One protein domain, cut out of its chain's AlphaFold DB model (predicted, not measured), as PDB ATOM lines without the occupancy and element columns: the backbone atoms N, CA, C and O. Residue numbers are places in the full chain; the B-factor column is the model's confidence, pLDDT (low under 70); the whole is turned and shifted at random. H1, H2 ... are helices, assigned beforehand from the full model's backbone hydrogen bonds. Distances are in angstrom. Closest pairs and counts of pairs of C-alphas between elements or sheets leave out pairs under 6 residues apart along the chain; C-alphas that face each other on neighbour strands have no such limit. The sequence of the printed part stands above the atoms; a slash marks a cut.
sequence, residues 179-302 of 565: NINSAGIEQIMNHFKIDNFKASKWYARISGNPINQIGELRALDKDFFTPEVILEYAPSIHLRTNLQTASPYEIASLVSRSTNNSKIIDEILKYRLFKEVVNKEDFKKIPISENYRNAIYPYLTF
ATOM      1  N   ASN A 179     -45.118 -43.745  -5.119       89.44
ATOM      2  CA  ASN A 179     -46.173 -44.475  -4.439       89.44
ATOM      3  C   ASN A 179     -46.958 -43.520  -3.532       89.44
ATOM      4  O   ASN A 179     -46.533 -43.226  -2.413       89.44
ATOM      5  N   ILE A 180     -48.107 -43.025  -3.994       88.94
ATOM      6  CA  ILE A 180     -48.863 -41.981  -3.277       88.94
ATOM      7  C   ILE A 180     -49.312 -42.423  -1.877       88.94
ATOM      8  O   ILE A 180     -49.335 -41.616  -0.948       88.94
ATOM      9  N   ASN A 181     -49.598 -43.716  -1.698       86.12
ATOM     10  CA  ASN A 181     -50.108 -44.280  -0.447       86.12
ATOM     11  C   ASN A 181     -49.078 -44.329   0.678       86.12
ATOM     12  O   ASN A 181     -49.440 -44.364   1.857       86.12
ATOM     13  N   SER A 182     -47.801 -44.296   0.320       88.44
ATOM     14  CA  SER A 182     -46.679 -44.397   1.249       88.44
ATOM     15  C   SER A 182     -45.751 -43.189   1.206       88.44
ATOM     16  O   SER A 182     -44.990 -43.017   2.152       88.44
ATOM     17  N   ALA A 183     -45.871 -42.313   0.203       89.75
ATOM     18  CA  ALA A 183     -45.088 -41.091   0.066       89.75
ATOM     19  C   ALA A 183     -45.168 -40.177   1.300       89.75
ATOM     20  O   ALA A 183     -46.178 -40.120   2.020       89.75
ATOM     21  N   GLY A 184     -44.071 -39.451   1.526       87.50
ATOM     22  CA  GLY A 184     -43.933 -38.447   2.572       87.50
ATOM     23  C   GLY A 184     -44.433 -37.076   2.118       87.50
ATOM     24  O   GLY A 184     -44.637 -36.835   0.930       87.50
ATOM     25  N   ILE A 185     -44.589 -36.154   3.072       85.88
ATOM     26  CA  ILE A 185     -45.103 -34.795   2.816       85.88
ATOM     27  C   ILE A 185     -44.278 -34.079   1.740       85.88
ATOM     28  O   ILE A 185     -44.843 -33.540   0.796       85.88
ATOM     29  N   GLU A 186     -42.949 -34.120   1.849       83.88
ATOM     30  CA  GLU A 186     -42.041 -33.457   0.905       83.88
ATOM     31  C   GLU A 186     -42.152 -34.035  -0.513       83.88
ATOM     32  O   GLU A 186     -42.161 -33.292  -1.489       83.88
ATOM     33  N   GLN A 187     -42.311 -35.354  -0.638       86.56
ATOM     34  CA  GLN A 187     -42.475 -36.007  -1.938       86.56
ATOM     35  C   GLN A 187     -43.807 -35.625  -2.581       86.56
ATOM     36  O   GLN A 187     -43.828 -35.291  -3.756       86.56
ATOM     37  N   ILE A 188     -44.899 -35.598  -1.809       90.31
ATOM     38  CA  ILE A 188     -46.211 -35.134  -2.291       90.31
ATOM     39  C   ILE A 188     -46.126 -33.665  -2.729       90.31
ATOM     40  O   ILE A 188     -46.577 -33.312  -3.816       90.31
ATOM     41  N   MET A 189     -45.517 -32.815  -1.900       87.19
ATOM     42  CA  MET A 189     -45.337 -31.390  -2.172       87.19
ATOM     43  C   MET A 189     -44.589 -31.158  -3.489       87.19
ATOM     44  O   MET A 189     -45.072 -30.427  -4.354       87.19
ATOM     45  N   ASN A 190     -43.448 -31.829  -3.657       82.56
ATOM     46  CA  ASN A 190     -42.590 -31.684  -4.829       82.56
ATOM     47  C   ASN A 190     -43.233 -32.281  -6.085       82.56
ATOM     48  O   ASN A 190     -43.173 -31.660  -7.145       82.56
ATOM     49  N   HIS A 191     -43.888 -33.443  -5.965       85.88
ATOM     50  CA  HIS A 191     -44.530 -34.138  -7.085       85.88
ATOM     51  C   HIS A 191     -45.637 -33.299  -7.723       85.88
ATOM     52  O   HIS A 191     -45.642 -33.091  -8.934       85.88
ATOM     53  N   PHE A 192     -46.540 -32.759  -6.900       86.94
ATOM     54  CA  PHE A 192     -47.692 -31.975  -7.365       86.94
ATOM     55  C   PHE A 192     -47.433 -30.467  -7.439       86.94
ATOM     56  O   PHE A 192     -48.317 -29.720  -7.857       86.94
ATOM     57  N   LYS A 193     -46.239 -30.007  -7.038       85.69
ATOM     58  CA  LYS A 193     -45.861 -28.583  -6.963       85.69
ATOM     59  C   LYS A 193     -46.863 -27.741  -6.171       85.69
ATOM     60  O   LYS A 193     -47.303 -26.678  -6.611       85.69
ATOM     61  N   ILE A 194     -47.238 -28.241  -5.004       85.06
ATOM     62  CA  ILE A 194     -48.165 -27.576  -4.082       85.06
ATOM     63  C   ILE A 194     -47.418 -27.060  -2.856       85.06
ATOM     64  O   ILE A 194     -46.258 -27.391  -2.640       85.06
ATOM     65  N   ASP A 195     -48.077 -26.249  -2.031       87.31
ATOM     66  CA  ASP A 195     -47.493 -25.814  -0.765       87.31
ATOM     67  C   ASP A 195     -47.482 -26.934   0.299       87.31
ATOM     68  O   ASP A 195     -48.228 -27.919   0.242       87.31
ATOM     69  N   ASN A 196     -46.632 -26.758   1.314       78.38
ATOM     70  CA  ASN A 196     -46.475 -27.712   2.410       78.38
ATOM     71  C   ASN A 196     -47.768 -27.927   3.222       78.38
ATOM     72  O   ASN A 196     -47.981 -29.010   3.767       78.38
ATOM     73  N   PHE A 197     -48.632 -26.913   3.329       78.06
ATOM     74  CA  PHE A 197     -49.875 -27.016   4.094       78.06
ATOM     75  C   PHE A 197     -50.860 -27.961   3.396       78.06
ATOM     76  O   PHE A 197     -51.380 -28.892   4.020       78.06
ATOM     77  N   LYS A 198     -51.051 -27.785   2.087       83.75
ATOM     78  CA  LYS A 198     -51.871 -28.659   1.249       83.75
ATOM     79  C   LYS A 198     -51.293 -30.078   1.211       83.75
ATOM     80  O   LYS A 198     -52.029 -31.031   1.469       83.75
ATOM     81  N   ALA A 199     -49.978 -30.222   1.022       86.19
ATOM     82  CA  ALA A 199     -49.309 -31.526   1.031       86.19
ATOM     83  C   ALA A 199     -49.467 -32.263   2.373       86.19
ATOM     84  O   ALA A 199     -49.754 -33.460   2.394       86.19
ATOM     85  N   SER A 200     -49.350 -31.552   3.500       77.56
ATOM     86  CA  SER A 200     -49.551 -32.120   4.841       77.56
ATOM     87  C   SER A 200     -50.986 -32.610   5.052       77.56
ATOM     88  O   SER A 200     -51.195 -33.673   5.641       77.56
ATOM     89  N   LYS A 201     -51.982 -31.871   4.545       78.38
ATOM     90  CA  LYS A 201     -53.394 -32.272   4.603       78.38
ATOM     91  C   LYS A 201     -53.646 -33.545   3.792       78.38
ATOM     92  O   LYS A 201     -54.283 -34.469   4.296       78.38
ATOM     93  N   TRP A 202     -53.120 -33.620   2.570       86.06
ATOM     94  CA  TRP A 202     -53.237 -34.820   1.734       86.06
ATOM     95  C   TRP A 202     -52.523 -36.013   2.363       86.06
ATOM     96  O   TRP A 202     -53.113 -37.082   2.474       86.06
ATOM     97  N   TYR A 203     -51.300 -35.822   2.863       84.44
ATOM     98  CA  TYR A 203     -50.551 -36.855   3.578       84.44
ATOM     99  C   TYR A 203     -51.345 -37.428   4.760       84.44
ATOM    100  O   TYR A 203     -51.445 -38.650   4.906       84.44
ATOM    101  N   ALA A 204     -51.931 -36.563   5.594       71.00
ATOM    102  CA  ALA A 204     -52.742 -36.988   6.731       71.00
ATOM    103  C   ALA A 204     -53.974 -37.786   6.277       71.00
ATOM    104  O   ALA A 204     -54.284 -38.826   6.861       71.00
ATOM    105  N   ARG A 205     -54.635 -37.338   5.200       70.81
ATOM    106  CA  ARG A 205     -55.799 -38.014   4.622       70.81
ATOM    107  C   ARG A 205     -55.448 -39.406   4.101       70.81
ATOM    108  O   ARG A 205     -56.073 -40.371   4.526       70.81
ATOM    109  N   ILE A 206     -54.413 -39.506   3.270       78.25
ATOM    110  CA  ILE A 206     -53.934 -40.762   2.675       78.25
ATOM    111  C   ILE A 206     -53.455 -41.739   3.759       78.25
ATOM    112  O   ILE A 206     -53.675 -42.943   3.670       78.25
ATOM    113  N   SER A 207     -52.812 -41.235   4.817       71.31
ATOM    114  CA  SER A 207     -52.356 -42.066   5.942       71.31
ATOM    115  C   SER A 207     -53.513 -42.699   6.723       71.31
ATOM    116  O   SER A 207     -53.346 -43.770   7.305       71.31
ATOM    117  N   GLY A 208     -54.671 -42.033   6.763       63.69
ATOM    118  CA  GLY A 208     -55.896 -42.560   7.367       63.69
ATOM    119  C   GLY A 208     -56.721 -43.429   6.416       63.69
ATOM    120  O   GLY A 208     -57.306 -44.415   6.865       63.69
ATOM    121  N   ASN A 209     -56.760 -43.067   5.132       65.25
ATOM    122  CA  ASN A 209     -57.473 -43.771   4.073       65.25
ATOM    123  C   ASN A 209     -56.627 -43.800   2.784       65.25
ATOM    124  O   ASN A 209     -56.592 -42.799   2.061       65.25
ATOM    125  N   PRO A 210     -55.918 -44.906   2.511       74.75
ATOM    126  CA  PRO A 210     -55.162 -45.069   1.277       74.75
ATOM    127  C   PRO A 210     -56.044 -44.956   0.024       74.75
ATOM    128  O   PRO A 210     -57.199 -45.370   0.019       74.75
ATOM    129  N   ILE A 211     -55.462 -44.438  -1.052       72.25
ATOM    130  CA  ILE A 211     -56.054 -44.337  -2.384       72.25
ATOM    131  C   ILE A 211     -56.050 -45.722  -3.041       72.25
ATOM    132  O   ILE A 211     -54.988 -46.301  -3.287       72.25
ATOM    133  N   ASN A 212     -57.232 -46.245  -3.355       64.69
ATOM    134  CA  ASN A 212     -57.414 -47.581  -3.932       64.69
ATOM    135  C   ASN A 212     -57.439 -47.563  -5.466       64.69
ATOM    136  O   ASN A 212     -57.038 -48.525  -6.128       64.69
ATOM    137  N   GLN A 213     -57.859 -46.432  -6.029       66.31
ATOM    138  CA  GLN A 213     -57.917 -46.160  -7.463       66.31
ATOM    139  C   GLN A 213     -57.546 -44.700  -7.730       66.31
ATOM    140  O   GLN A 213     -57.855 -43.813  -6.941       66.31
ATOM    141  N   ILE A 214     -56.928 -44.429  -8.877       66.69
ATOM    142  CA  ILE A 214     -56.435 -43.087  -9.229       66.69
ATOM    143  C   ILE A 214     -57.559 -42.029  -9.234       66.69
ATOM    144  O   ILE A 214     -57.324 -40.874  -8.884       66.69
ATOM    145  N   GLY A 215     -58.802 -42.420  -9.538       58.81
ATOM    146  CA  GLY A 215     -59.964 -41.526  -9.472       58.81
ATOM    147  C   GLY A 215     -60.286 -40.991  -8.067       58.81
ATOM    148  O   GLY A 215     -60.872 -39.916  -7.951       58.81
ATOM    149  N   GLU A 216     -59.859 -41.673  -6.998       63.44
ATOM    150  CA  GLU A 216     -60.070 -41.230  -5.609       63.44
ATOM    151  C   GLU A 216     -59.212 -40.017  -5.230       63.44
ATOM    152  O   GLU A 216     -59.483 -39.372  -4.220       63.44
ATOM    153  N   LEU A 217     -58.236 -39.618  -6.058       69.25
ATOM    154  CA  LEU A 217     -57.485 -38.375  -5.847       69.25
ATOM    155  C   LEU A 217     -58.407 -37.143  -5.787       69.25
ATOM    156  O   LEU A 217     -58.112 -36.195  -5.063       69.25
ATOM    157  N   ARG A 218     -59.576 -37.182  -6.447       65.44
ATOM    158  CA  ARG A 218     -60.607 -36.128  -6.352       65.44
ATOM    159  C   ARG A 218     -61.077 -35.874  -4.923       65.44
ATOM    160  O   ARG A 218     -61.417 -34.742  -4.597       65.44
ATOM    161  N   ALA A 219     -61.076 -36.905  -4.077       62.56
ATOM    162  CA  ALA A 219     -61.470 -36.792  -2.676       62.56
ATOM    163  C   ALA A 219     -60.403 -36.091  -1.813       62.56
ATOM    164  O   ALA A 219     -60.699 -35.649  -0.706       62.56
ATOM    165  N   LEU A 220     -59.160 -35.968  -2.300       71.25
ATOM    166  CA  LEU A 220     -58.106 -35.221  -1.607       71.25
ATOM    167  C   LEU A 220     -58.273 -33.709  -1.784       71.25
ATOM    168  O   LEU A 220     -58.089 -32.946  -0.830       71.25
ATOM    169  N   ASP A 221     -58.591 -33.282  -3.007       75.94
ATOM    170  CA  ASP A 221     -58.795 -31.884  -3.391       75.94
ATOM    171  C   ASP A 221     -59.485 -31.821  -4.757       75.94
ATOM    172  O   ASP A 221     -58.839 -31.934  -5.799       75.94
ATOM    173  N   LYS A 222     -60.810 -31.656  -4.751       65.94
ATOM    174  CA  LYS A 222     -61.631 -31.664  -5.970       65.94
ATOM    175  C   LYS A 222     -61.328 -30.506  -6.925       65.94
ATOM    176  O   LYS A 222     -61.565 -30.646  -8.122       65.94
ATOM    177  N   ASP A 223     -60.837 -29.387  -6.395       74.50
ATOM    178  CA  ASP A 223     -60.561 -28.182  -7.177       74.50
ATOM    179  C   ASP A 223     -59.200 -28.301  -7.877       74.50
ATOM    180  O   ASP A 223     -59.010 -27.774  -8.971       74.50
ATOM    181  N   PHE A 224     -58.258 -29.027  -7.264       80.81
ATOM    182  CA  PHE A 224     -56.974 -29.358  -7.879       80.81
ATOM    183  C   PHE A 224     -57.069 -30.567  -8.821       80.81
ATOM    184  O   PHE A 224     -56.621 -30.500  -9.963       80.81
ATOM    185  N   PHE A 225     -57.652 -31.677  -8.362       74.81
ATOM    186  CA  PHE A 225     -57.765 -32.923  -9.121       74.81
ATOM    187  C   PHE A 225     -59.014 -32.923 -10.005       74.81
ATOM    188  O   PHE A 225     -59.985 -33.646  -9.772       74.81
ATOM    189  N   THR A 226     -58.976 -32.127 -11.066       71.25
ATOM    190  CA  THR A 226     -59.921 -32.272 -12.178       71.25
ATOM    191  C   THR A 226     -59.653 -33.583 -12.935       71.25
ATOM    192  O   THR A 226     -58.547 -34.129 -12.843       71.25
ATOM    193  N   PRO A 227     -60.626 -34.132 -13.686       62.44
ATOM    194  CA  PRO A 227     -60.399 -35.322 -14.511       62.44
ATOM    195  C   PRO A 227     -59.169 -35.201 -15.423       62.44
ATOM    196  O   PRO A 227     -58.410 -36.156 -15.568       62.44
ATOM    197  N   GLU A 228     -58.936 -34.017 -15.986       59.09
ATOM    198  CA  GLU A 228     -57.795 -33.717 -16.850       59.09
ATOM    199  C   GLU A 228     -56.469 -33.783 -16.084       59.09
ATOM    200  O   GLU A 228     -55.529 -34.431 -16.541       59.09
ATOM    201  N   VAL A 229     -56.407 -33.180 -14.892       70.12
ATOM    202  CA  VAL A 229     -55.215 -33.207 -14.028       70.12
ATOM    203  C   VAL A 229     -54.924 -34.631 -13.551       70.12
ATOM    204  O   VAL A 229     -53.774 -35.055 -13.500       70.12
ATOM    205  N   ILE A 230     -55.953 -35.420 -13.245       68.44
ATOM    206  CA  ILE A 230     -55.763 -36.825 -12.869       68.44
ATOM    207  C   ILE A 230     -55.136 -37.617 -14.014       68.44
ATOM    208  O   ILE A 230     -54.205 -38.378 -13.774       68.44
ATOM    209  N   LEU A 231     -55.612 -37.433 -15.248       62.72
ATOM    210  CA  LEU A 231     -55.032 -38.093 -16.418       62.72
ATOM    211  C   LEU A 231     -53.590 -37.645 -16.681       62.72
ATOM    212  O   LEU A 231     -52.770 -38.470 -17.078       62.72
ATOM    213  N   GLU A 232     -53.271 -36.373 -16.427       73.12
ATOM    214  CA  GLU A 232     -51.906 -35.841 -16.520       73.12
ATOM    215  C   GLU A 232     -50.956 -36.528 -15.528       73.12
ATOM    216  O   GLU A 232     -49.869 -36.959 -15.914       73.12
ATOM    217  N   TYR A 233     -51.366 -36.673 -14.265       77.00
ATOM    218  CA  TYR A 233     -50.518 -37.253 -13.221       77.00
ATOM    219  C   TYR A 233     -50.581 -38.783 -13.136       77.00
ATOM    220  O   TYR A 233     -49.666 -39.379 -12.567       77.00
ATOM    221  N   ALA A 234     -51.602 -39.436 -13.696       69.44
ATOM    222  CA  ALA A 234     -51.795 -40.886 -13.610       69.44
ATOM    223  C   ALA A 234     -50.550 -41.718 -13.991       69.44
ATOM    224  O   ALA A 234     -50.245 -42.656 -13.255       69.44
ATOM    225  N   PRO A 235     -49.772 -41.388 -15.046       71.69
ATOM    226  CA  PRO A 235     -48.556 -42.136 -15.390       71.69
ATOM    227  C   PRO A 235     -47.424 -42.012 -14.360       71.69
ATOM    228  O   PRO A 235     -46.488 -42.804 -14.369       71.69
ATOM    229  N   SER A 236     -47.487 -41.000 -13.493       78.81
ATOM    230  CA  SER A 236     -46.462 -40.667 -12.498       78.81
ATOM    231  C   SER A 236     -46.840 -41.100 -11.073       78.81
ATOM    232  O   SER A 236     -46.106 -40.835 -10.122       78.81
ATOM    233  N   ILE A 237     -47.991 -41.758 -10.911       82.88
ATOM    234  CA  ILE A 237     -48.515 -42.191  -9.617       82.88
ATOM    235  C   ILE A 237     -48.757 -43.692  -9.647       82.88
ATOM    236  O   ILE A 237     -49.571 -44.199 -10.414       82.88
ATOM    237  N   HIS A 238     -48.119 -44.391  -8.722       84.62
ATOM    238  CA  HIS A 238     -48.426 -45.770  -8.397       84.62
ATOM    239  C   HIS A 238     -49.168 -45.853  -7.061       84.62
ATOM    240  O   HIS A 238     -48.883 -45.134  -6.103       84.62
ATOM    241  N   LEU A 239     -50.135 -46.767  -6.986       81.69
ATOM    242  CA  LEU A 239     -50.804 -47.127  -5.728       81.69
ATOM    243  C   LEU A 239     -50.119 -48.326  -5.057       81.69
ATOM    244  O   LEU A 239     -50.141 -48.466  -3.833       81.69
ATOM    245  N   ARG A 240     -49.487 -49.176  -5.879       82.50
ATOM    246  CA  ARG A 240     -48.614 -50.286  -5.488       82.50
ATOM    247  C   ARG A 240     -47.293 -50.189  -6.213       82.50
ATOM    248  O   ARG A 240     -47.268 -49.970  -7.416       82.50
ATOM    249  N   THR A 241     -46.223 -50.456  -5.488       86.31
ATOM    250  CA  THR A 241     -44.874 -50.495  -6.032       86.31
ATOM    251  C   THR A 241     -44.518 -51.920  -6.402       86.31
ATOM    252  O   THR A 241     -44.544 -52.820  -5.560       86.31
ATOM    253  N   ASN A 242     -44.174 -52.136  -7.668       84.12
ATOM    254  CA  ASN A 242     -43.571 -53.389  -8.085       84.12
ATOM    255  C   ASN A 242     -42.085 -53.339  -7.747       84.12
ATOM    256  O   ASN A 242     -41.318 -52.675  -8.439       84.12
ATOM    257  N   LEU A 243     -41.663 -54.037  -6.688       85.38
ATOM    258  CA  LEU A 243     -40.261 -53.991  -6.279       85.38
ATOM    259  C   LEU A 243     -39.317 -54.457  -7.379       85.38
ATOM    260  O   LEU A 243     -38.200 -53.986  -7.367       85.38
ATOM    261  N   GLN A 244     -39.714 -55.315  -8.321       82.00
ATOM    262  CA  GLN A 244     -38.828 -55.764  -9.397       82.00
ATOM    263  C   GLN A 244     -38.519 -54.664 -10.419       82.00
ATOM    264  O   GLN A 244     -37.416 -54.648 -10.966       82.00
ATOM    265  N   THR A 245     -39.451 -53.744 -10.677       74.44
ATOM    266  CA  THR A 245     -39.341 -52.741 -11.755       74.44
ATOM    267  C   THR A 245     -39.285 -51.299 -11.260       74.44
ATOM    268  O   THR A 245     -38.873 -50.420 -12.010       74.44
ATOM    269  N   ALA A 246     -39.628 -51.052  -9.995       77.50
ATOM    270  CA  ALA A 246     -39.679 -49.722  -9.408       77.50
ATOM    271  C   ALA A 246     -38.334 -49.000  -9.484       77.50
ATOM    272  O   ALA A 246     -37.272 -49.595  -9.248       77.50
ATOM    273  N   SER A 247     -38.390 -47.699  -9.757       74.88
ATOM    274  CA  SER A 247     -37.208 -46.849  -9.675       74.88
ATOM    275  C   SER A 247     -36.760 -46.709  -8.214       74.88
ATOM    276  O   SER A 247     -37.566 -46.847  -7.286       74.88
ATOM    277  N   PRO A 248     -35.485 -46.387  -7.968       75.81
ATOM    278  CA  PRO A 248     -35.036 -46.064  -6.622       75.81
ATOM    279  C   PRO A 248     -35.826 -44.921  -5.957       75.81
ATOM    280  O   PRO A 248     -36.048 -44.959  -4.748       75.81
ATOM    281  N   TYR A 249     -36.291 -43.932  -6.732       78.06
ATOM    282  CA  TYR A 249     -37.123 -42.835  -6.228       78.06
ATOM    283  C   TYR A 249     -38.503 -43.325  -5.769       78.06
ATOM    284  O   TYR A 249     -38.977 -42.960  -4.690       78.06
ATOM    285  N   GLU A 250     -39.113 -44.233  -6.531       81.06
ATOM    286  CA  GLU A 250     -40.370 -44.867  -6.141       81.06
ATOM    287  C   GLU A 250     -40.187 -45.712  -4.866       81.06
ATOM    288  O   GLU A 250     -40.983 -45.602  -3.933       81.06
ATOM    289  N   ILE A 251     -39.095 -46.478  -4.750       84.38
ATOM    290  CA  ILE A 251     -38.768 -47.220  -3.516       84.38
ATOM    291  C   ILE A 251     -38.556 -46.263  -2.338       84.38
ATOM    292  O   ILE A 251     -38.986 -46.552  -1.221       84.38
ATOM    293  N   ALA A 252     -37.936 -45.104  -2.563       83.12
ATOM    294  CA  ALA A 252     -37.786 -44.095  -1.524       83.12
ATOM    295  C   ALA A 252     -39.147 -43.569  -1.044       83.12
ATOM    296  O   ALA A 252     -39.335 -43.370   0.157       83.12
ATOM    297  N   SER A 253     -40.116 -43.390  -1.951       87.56
ATOM    298  CA  SER A 253     -41.495 -43.044  -1.579       87.56
ATOM    299  C   SER A 253     -42.192 -44.153  -0.789       87.56
ATOM    300  O   SER A 253     -42.843 -43.854   0.211       87.56
ATOM    301  N   LEU A 254     -41.932 -45.422  -1.131       87.38
ATOM    302  CA  LEU A 254     -42.466 -46.595  -0.437       87.38
ATOM    303  C   LEU A 254     -42.074 -46.656   1.044       87.38
ATOM    304  O   LEU A 254     -42.866 -47.058   1.897       87.38
ATOM    305  N   VAL A 255     -40.837 -46.272   1.358       85.06
ATOM    306  CA  VAL A 255     -40.306 -46.375   2.721       85.06
ATOM    307  C   VAL A 255     -40.298 -45.051   3.470       85.06
ATOM    308  O   VAL A 255     -39.880 -45.036   4.619       85.06
ATOM    309  N   SER A 256     -40.754 -43.951   2.866       76.88
ATOM    310  CA  SER A 256     -40.568 -42.583   3.380       76.88
ATOM    311  C   SER A 256     -41.063 -42.361   4.821       76.88
ATOM    312  O   SER A 256     -40.543 -41.510   5.541       76.88
ATOM    313  N   ARG A 257     -42.020 -43.178   5.276       70.12
ATOM    314  CA  ARG A 257     -42.612 -43.139   6.625       70.12
ATOM    315  C   ARG A 257     -41.842 -43.939   7.683       70.12
ATOM    316  O   ARG A 257     -42.273 -43.991   8.833       70.12
ATOM    317  N   SER A 258     -40.740 -44.591   7.320       67.38
ATOM    318  CA  SER A 258     -39.893 -45.336   8.256       67.38
ATOM    319  C   SER A 258     -38.793 -44.438   8.859       67.38
ATOM    320  O   SER A 258     -38.527 -43.331   8.400       67.38
ATOM    321  N   THR A 259     -38.148 -44.881   9.941       61.69
ATOM    322  CA  THR A 259     -37.044 -44.134  10.585       61.69
ATOM    323  C   THR A 259     -35.659 -44.525  10.055       61.69
ATOM    324  O   THR A 259     -34.695 -43.806  10.290       61.69
ATOM    325  N   ASN A 260     -35.552 -45.625   9.296       62.84
ATOM    326  CA  ASN A 260     -34.306 -46.165   8.726       62.84
ATOM    327  C   ASN A 260     -34.331 -46.230   7.183       62.84
ATOM    328  O   ASN A 260     -33.802 -47.170   6.586       62.84
ATOM    329  N   ASN A 261     -34.962 -45.250   6.535       69.81
ATOM    330  CA  ASN A 261     -35.333 -45.293   5.112       69.81
ATOM    331  C   ASN A 261     -34.169 -45.629   4.191       69.81
ATOM    332  O   ASN A 261     -34.283 -46.546   3.386       69.81
ATOM    333  N   SER A 262     -33.029 -44.953   4.356       72.19
ATOM    334  CA  SER A 262     -31.869 -45.165   3.487       72.19
ATOM    335  C   SER A 262     -31.372 -46.607   3.529       72.19
ATOM    336  O   SER A 262     -31.128 -47.194   2.488       72.19
ATOM    337  N   LYS A 263     -31.299 -47.210   4.722       78.00
ATOM    338  CA  LYS A 263     -30.833 -48.592   4.868       78.00
ATOM    339  C   LYS A 263     -31.802 -49.577   4.211       78.00
ATOM    340  O   LYS A 263     -31.365 -50.526   3.582       78.00
ATOM    341  N   ILE A 264     -33.110 -49.357   4.347       79.62
ATOM    342  CA  ILE A 264     -34.130 -50.234   3.750       79.62
ATOM    343  C   ILE A 264     -34.085 -50.142   2.221       79.62
ATOM    344  O   ILE A 264     -34.135 -51.176   1.559       79.62
ATOM    345  N   ILE A 265     -33.952 -48.926   1.675       81.25
ATOM    346  CA  ILE A 265     -33.776 -48.699   0.233       81.25
ATOM    347  C   ILE A 265     -32.547 -49.467  -0.251       81.25
ATOM    348  O   ILE A 265     -32.669 -50.276  -1.165       81.25
ATOM    349  N   ASP A 266     -31.404 -49.281   0.413       76.75
ATOM    350  CA  ASP A 266     -30.144 -49.919   0.033       76.75
ATOM    351  C   ASP A 266     -30.253 -51.455   0.055       76.75
ATOM    352  O   ASP A 266     -29.758 -52.107  -0.856       76.75
ATOM    353  N   GLU A 267     -30.919 -52.057   1.049       82.38
ATOM    354  CA  GLU A 267     -31.107 -53.518   1.106       82.38
ATOM    355  C   GLU A 267     -32.061 -54.048   0.022       82.38
ATOM    356  O   GLU A 267     -31.811 -55.111  -0.549       82.38
ATOM    357  N   ILE A 268     -33.148 -53.327  -0.284       82.62
ATOM    358  CA  ILE A 268     -34.077 -53.698  -1.365       82.62
ATOM    359  C   ILE A 268     -33.360 -53.630  -2.713       82.62
ATOM    360  O   ILE A 268     -33.440 -54.577  -3.497       82.62
ATOM    361  N   LEU A 269     -32.653 -52.528  -2.966       78.12
ATOM    362  CA  LEU A 269     -31.869 -52.322  -4.178       78.12
ATOM    363  C   LEU A 269     -30.801 -53.410  -4.310       78.12
ATOM    364  O   LEU A 269     -30.850 -54.180  -5.264       78.12
ATOM    365  N   LYS A 270     -29.951 -53.604  -3.291       74.50
ATOM    366  CA  LYS A 270     -28.920 -54.657  -3.270       74.50
ATOM    367  C   LYS A 270     -29.475 -56.046  -3.554       74.50
ATOM    368  O   LYS A 270     -28.862 -56.803  -4.301       74.50
ATOM    369  N   TYR A 271     -30.618 -56.399  -2.965       80.00
ATOM    370  CA  TYR A 271     -31.227 -57.705  -3.194       80.00
ATOM    371  C   TYR A 271     -31.630 -57.893  -4.664       80.00
ATOM    372  O   TYR A 271     -31.305 -58.926  -5.253       80.00
ATOM    373  N   ARG A 272     -32.271 -56.881  -5.268       73.94
ATOM    374  CA  ARG A 272     -32.733 -56.912  -6.667       73.94
ATOM    375  C   ARG A 272     -31.612 -57.070  -7.685       73.94
ATOM    376  O   ARG A 272     -31.847 -57.637  -8.746       73.94
ATOM    377  N   LEU A 273     -30.404 -56.602  -7.370       63.66
ATOM    378  CA  LEU A 273     -29.247 -56.720  -8.268       63.66
ATOM    379  C   LEU A 273     -28.868 -58.177  -8.549       63.66
ATOM    380  O   LEU A 273     -28.292 -58.473  -9.593       63.66
ATOM    381  N   PHE A 274     -29.170 -59.083  -7.616       69.88
ATOM    382  CA  PHE A 274     -28.746 -60.481  -7.693       69.88
ATOM    383  C   PHE A 274     -29.909 -61.471  -7.714       69.88
ATOM    384  O   PHE A 274     -29.710 -62.637  -8.057       69.88
ATOM    385  N   LYS A 275     -31.104 -61.050  -7.290       74.44
ATOM    386  CA  LYS A 275     -32.271 -61.917  -7.119       74.44
ATOM    387  C   LYS A 275     -33.541 -61.174  -7.504       74.44
ATOM    388  O   LYS A 275     -33.767 -60.052  -7.064       74.44
ATOM    389  N   GLU A 276     -34.391 -61.833  -8.279       78.00
ATOM    390  CA  GLU A 276     -35.690 -61.277  -8.646       78.00
ATOM    391  C   GLU A 276     -36.650 -61.234  -7.449       78.00
ATOM    392  O   GLU A 276     -36.624 -62.104  -6.575       78.00
ATOM    393  N   VAL A 277     -37.524 -60.226  -7.426       83.56
ATOM    394  CA  VAL A 277     -38.577 -60.053  -6.414       83.56
ATOM    395  C   VAL A 277     -39.943 -60.176  -7.087       83.56
ATOM    396  O   VAL A 277     -40.658 -59.196  -7.276       83.56
ATOM    397  N   VAL A 278     -40.297 -61.400  -7.477       81.00
ATOM    398  CA  VAL A 278     -41.515 -61.696  -8.260       81.00
ATOM    399  C   VAL A 278     -42.662 -62.258  -7.421       81.00
ATOM    400  O   VAL A 278     -43.737 -62.536  -7.942       81.00
ATOM    401  N   ASN A 279     -42.457 -62.471  -6.120       80.31
ATOM    402  CA  ASN A 279     -43.501 -62.920  -5.204       80.31
ATOM    403  C   ASN A 279     -43.164 -62.594  -3.736       80.31
ATOM    404  O   ASN A 279     -42.080 -62.112  -3.389       80.31
ATOM    405  N   LYS A 280     -44.109 -62.919  -2.847       84.44
ATOM    406  CA  LYS A 280     -43.990 -62.732  -1.395       84.44
ATOM    407  C   LYS A 280     -42.814 -63.486  -0.769       84.44
ATOM    408  O   LYS A 280     -42.201 -62.968   0.163       84.44
ATOM    409  N   GLU A 281     -42.519 -64.701  -1.220       86.94
ATOM    410  CA  GLU A 281     -41.427 -65.505  -0.658       86.94
ATOM    411  C   GLU A 281     -40.058 -64.930  -1.026       86.94
ATOM    412  O   GLU A 281     -39.134 -64.985  -0.218       86.94
ATOM    413  N   ASP A 282     -39.934 -64.307  -2.194       86.50
ATOM    414  CA  ASP A 282     -38.723 -63.582  -2.575       86.50
ATOM    415  C   ASP A 282     -38.582 -62.289  -1.779       86.50
ATOM    416  O   ASP A 282     -37.527 -62.029  -1.199       86.50
ATOM    417  N   PHE A 283     -39.681 -61.550  -1.609       89.81
ATOM    418  CA  PHE A 283     -39.704 -60.383  -0.734       89.81
ATOM    419  C   PHE A 283     -39.262 -60.731   0.698       89.81
ATOM    420  O   PHE A 283     -38.446 -60.007   1.263       89.81
ATOM    421  N   LYS A 284     -39.713 -61.864   1.268       89.75
ATOM    422  CA  LYS A 284     -39.313 -62.367   2.605       89.75
ATOM    423  C   LYS A 284     -37.804 -62.570   2.781       89.75
ATOM    424  O   LYS A 284     -37.308 -62.496   3.901       89.75
ATOM    425  N   LYS A 285     -37.067 -62.806   1.698       89.81
ATOM    426  CA  LYS A 285     -35.616 -63.045   1.733       89.81
ATOM    427  C   LYS A 285     -34.799 -61.749   1.756       89.81
ATOM    428  O   LYS A 285     -33.599 -61.821   2.011       89.81
ATOM    429  N   ILE A 286     -35.412 -60.587   1.506       88.81
ATOM    430  CA  ILE A 286     -34.737 -59.288   1.636       88.81
ATOM    431  C   ILE A 286     -34.386 -59.065   3.120       88.81
ATOM    432  O   ILE A 286     -35.274 -59.238   3.970       88.81
ATOM    433  N   PRO A 287     -33.135 -58.690   3.459       86.94
ATOM    434  CA  PRO A 287     -32.640 -58.569   4.837       86.94
ATOM    435  C   PRO A 287     -33.119 -57.280   5.537       86.94
ATOM    436  O   PRO A 287     -32.339 -56.485   6.057       86.94
ATOM    437  N   ILE A 288     -34.435 -57.085   5.581       87.88
ATOM    438  CA  ILE A 288     -35.118 -56.009   6.309       87.88
ATOM    439  C   ILE A 288     -35.874 -56.586   7.511       87.88
ATOM    440  O   ILE A 288     -36.233 -57.766   7.528       87.88
ATOM    441  N   SER A 289     -36.107 -55.767   8.543       84.81
ATOM    442  CA  SER A 289     -36.823 -56.232   9.738       84.81
ATOM    443  C   SER A 289     -38.281 -56.575   9.418       84.81
ATOM    444  O   SER A 289     -38.902 -55.957   8.550       84.81
ATOM    445  N   GLU A 290     -38.849 -57.524  10.161       81.50
ATOM    446  CA  GLU A 290     -40.227 -57.980   9.944       81.50
ATOM    447  C   GLU A 290     -41.257 -56.857  10.136       81.50
ATOM    448  O   GLU A 290     -42.239 -56.777   9.403       81.50
ATOM    449  N   ASN A 291     -40.999 -55.921  11.055       78.44
ATOM    450  CA  ASN A 291     -41.859 -54.752  11.257       78.44
ATOM    451  C   ASN A 291     -41.927 -53.877   9.997       78.44
ATOM    452  O   ASN A 291     -43.015 -53.473   9.593       78.44
ATOM    453  N   TYR A 292     -40.784 -53.613   9.354       81.25
ATOM    454  CA  TYR A 292     -40.756 -52.844   8.106       81.25
ATOM    455  C   TYR A 292     -41.371 -53.627   6.956       81.25
ATOM    456  O   TYR A 292     -42.142 -53.066   6.183       81.25
ATOM    457  N   ARG A 293     -41.085 -54.930   6.883       86.38
ATOM    458  CA  ARG A 293     -41.670 -55.840   5.898       86.38
ATOM    459  C   ARG A 293     -43.196 -55.766   5.932       86.38
ATOM    460  O   ARG A 293     -43.809 -55.534   4.896       86.38
ATOM    461  N   ASN A 294     -43.789 -55.878   7.119       80.50
ATOM    462  CA  ASN A 294     -45.235 -55.795   7.319       80.50
ATOM    463  C   ASN A 294     -45.805 -54.406   7.010       80.50
ATOM    464  O   ASN A 294     -46.930 -54.317   6.530       80.50
ATOM    465  N   ALA A 295     -45.043 -53.338   7.255       79.19
ATOM    466  CA  ALA A 295     -45.483 -51.976   6.968       79.19
ATOM    467  C   ALA A 295     -45.547 -51.672   5.462       79.19
ATOM    468  O   ALA A 295     -46.474 -50.997   5.027       79.19
ATOM    469  N   ILE A 296     -44.587 -52.164   4.669       85.44
ATOM    470  CA  ILE A 296     -44.534 -51.880   3.223       85.44
ATOM    471  C   ILE A 296     -45.293 -52.899   2.376       85.44
ATOM    472  O   ILE A 296     -45.794 -52.534   1.317       85.44
ATOM    473  N   TYR A 297     -45.408 -54.152   2.839       84.38
ATOM    474  CA  TYR A 297     -46.047 -55.252   2.108       84.38
ATOM    475  C   TYR A 297     -47.407 -54.902   1.482       84.38
ATOM    476  O   TYR A 297     -47.618 -55.272   0.327       84.38
ATOM    477  N   PRO A 298     -48.317 -54.180   2.161       81.12
ATOM    478  CA  PRO A 298     -49.626 -53.898   1.587       81.12
ATOM    479  C   PRO A 298     -49.576 -52.963   0.364       81.12
ATOM    480  O   PRO A 298     -50.475 -52.990  -0.475       81.12
ATOM    481  N   TYR A 299     -48.495 -52.187   0.236       86.12
ATOM    482  CA  TYR A 299     -48.206 -51.260  -0.862       86.12
ATOM    483  C   TYR A 299     -47.341 -51.869  -1.962       86.12
ATOM    484  O   TYR A 299     -46.863 -51.141  -2.830       86.12
ATOM    485  N   LEU A 300     -47.151 -53.189  -1.954       85.75
ATOM    486  CA  LEU A 300     -46.413 -53.903  -2.987       85.75
ATOM    487  C   LEU A 300     -47.347 -54.588  -3.978       85.75
ATOM    488  O   LEU A 300     -48.418 -55.076  -3.624       85.75
ATOM    489  N   THR A 301     -46.892 -54.680  -5.223       82.12
ATOM    490  CA  THR A 301     -47.423 -55.626  -6.207       82.12
ATOM    491  C   THR A 301     -46.286 -56.478  -6.753       82.12
ATOM    492  O   THR A 301     -45.125 -56.073  -6.747       82.12
ATOM    493  N   PHE A 302     -46.625 -57.675  -7.214       80.00
ATOM    494  CA  PHE A 302     -45.702 -58.565  -7.915       80.00
ATOM    495  C   PHE A 302     -46.121 -58.791  -9.372       80.00
ATOM    496  O   PHE A 302     -45.436 -59.487 -10.117       80.00
TER     497      PHE A 302
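Overview. This is residues 179 to 302 of the 565 residues of an uncharacterized protein of Clostridiales bacterium COT073_COT-073 (UniProt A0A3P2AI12). Two small lobes of short helices lie end to end along the longest axis: H1 to H4 make one, H5 to H8 the other, which holds H6, the longest helix. Residues 237 to 247 run between the lobes, and residues 241 to 242 pair in parallel with residues 300 to 301. The printed part has 124 residues with eight named helices, H1 to H8 in order, and no named strand; its class is all helix. It is compact, with a radius of gyration of the C-alphas of 14.8 A, and spans 44 by 26 by 21 A.

Arrangement. H6, residues 261 to 274, touches H5, residues 248 to 255, at a steep tilt of 53 degrees; their closest C-alphas, Val 255 and Asn 261, are 5.6 A apart. H5 only just touches H8, residues 290 to 299, with 3 pairs of C-alphas within 8 A, the closest Leu 254 and Ile 296 at 6.8 A. H7, residues 280 to 284, is near H6. H1, residues 185 to 192, is close to but not clearly touching H5, the closest C-alphas, Gln 187 and Ser 253, being 7.1 A apart. H1 touches H2, residues 196 to 208, closest at C-alphas Met 189 and Ala 199, 5.1 A. H3, residues 214 to 219, touches H4, residues 227 to 236, closest at C-alphas Ile 214 and Ala 234, 6.8 A. H2 and H3 are apart. Every O i to N i+4 pair is within hydrogen-bond range in H1, H2, H5 and H7, against 0 of 2 in H3, with 3 of 3 O i to N i+3 pairs, 4 of 6 in H4, 9 of 10 in H6 and 4 of 6 in H8.

Along the chain. H6 measures 20.9 A, H2 18.3 A, H4 15.1 A and H8 15.0 A. H1 begins at C-alpha 185, (-45.103, -34.795, 2.816), and H8 ends at C-alpha 299, (-48.206, -51.260, -0.862).

Size, cuts and confidence. The farthest C-alphas, Asp 223 and Phe 274, are 45.3 A apart. The printed part has no cut, and the link from H4 to H5 is long. Mean pLDDT of the printed part is 78.4; 22 residues are under 70, among them 212 to 219.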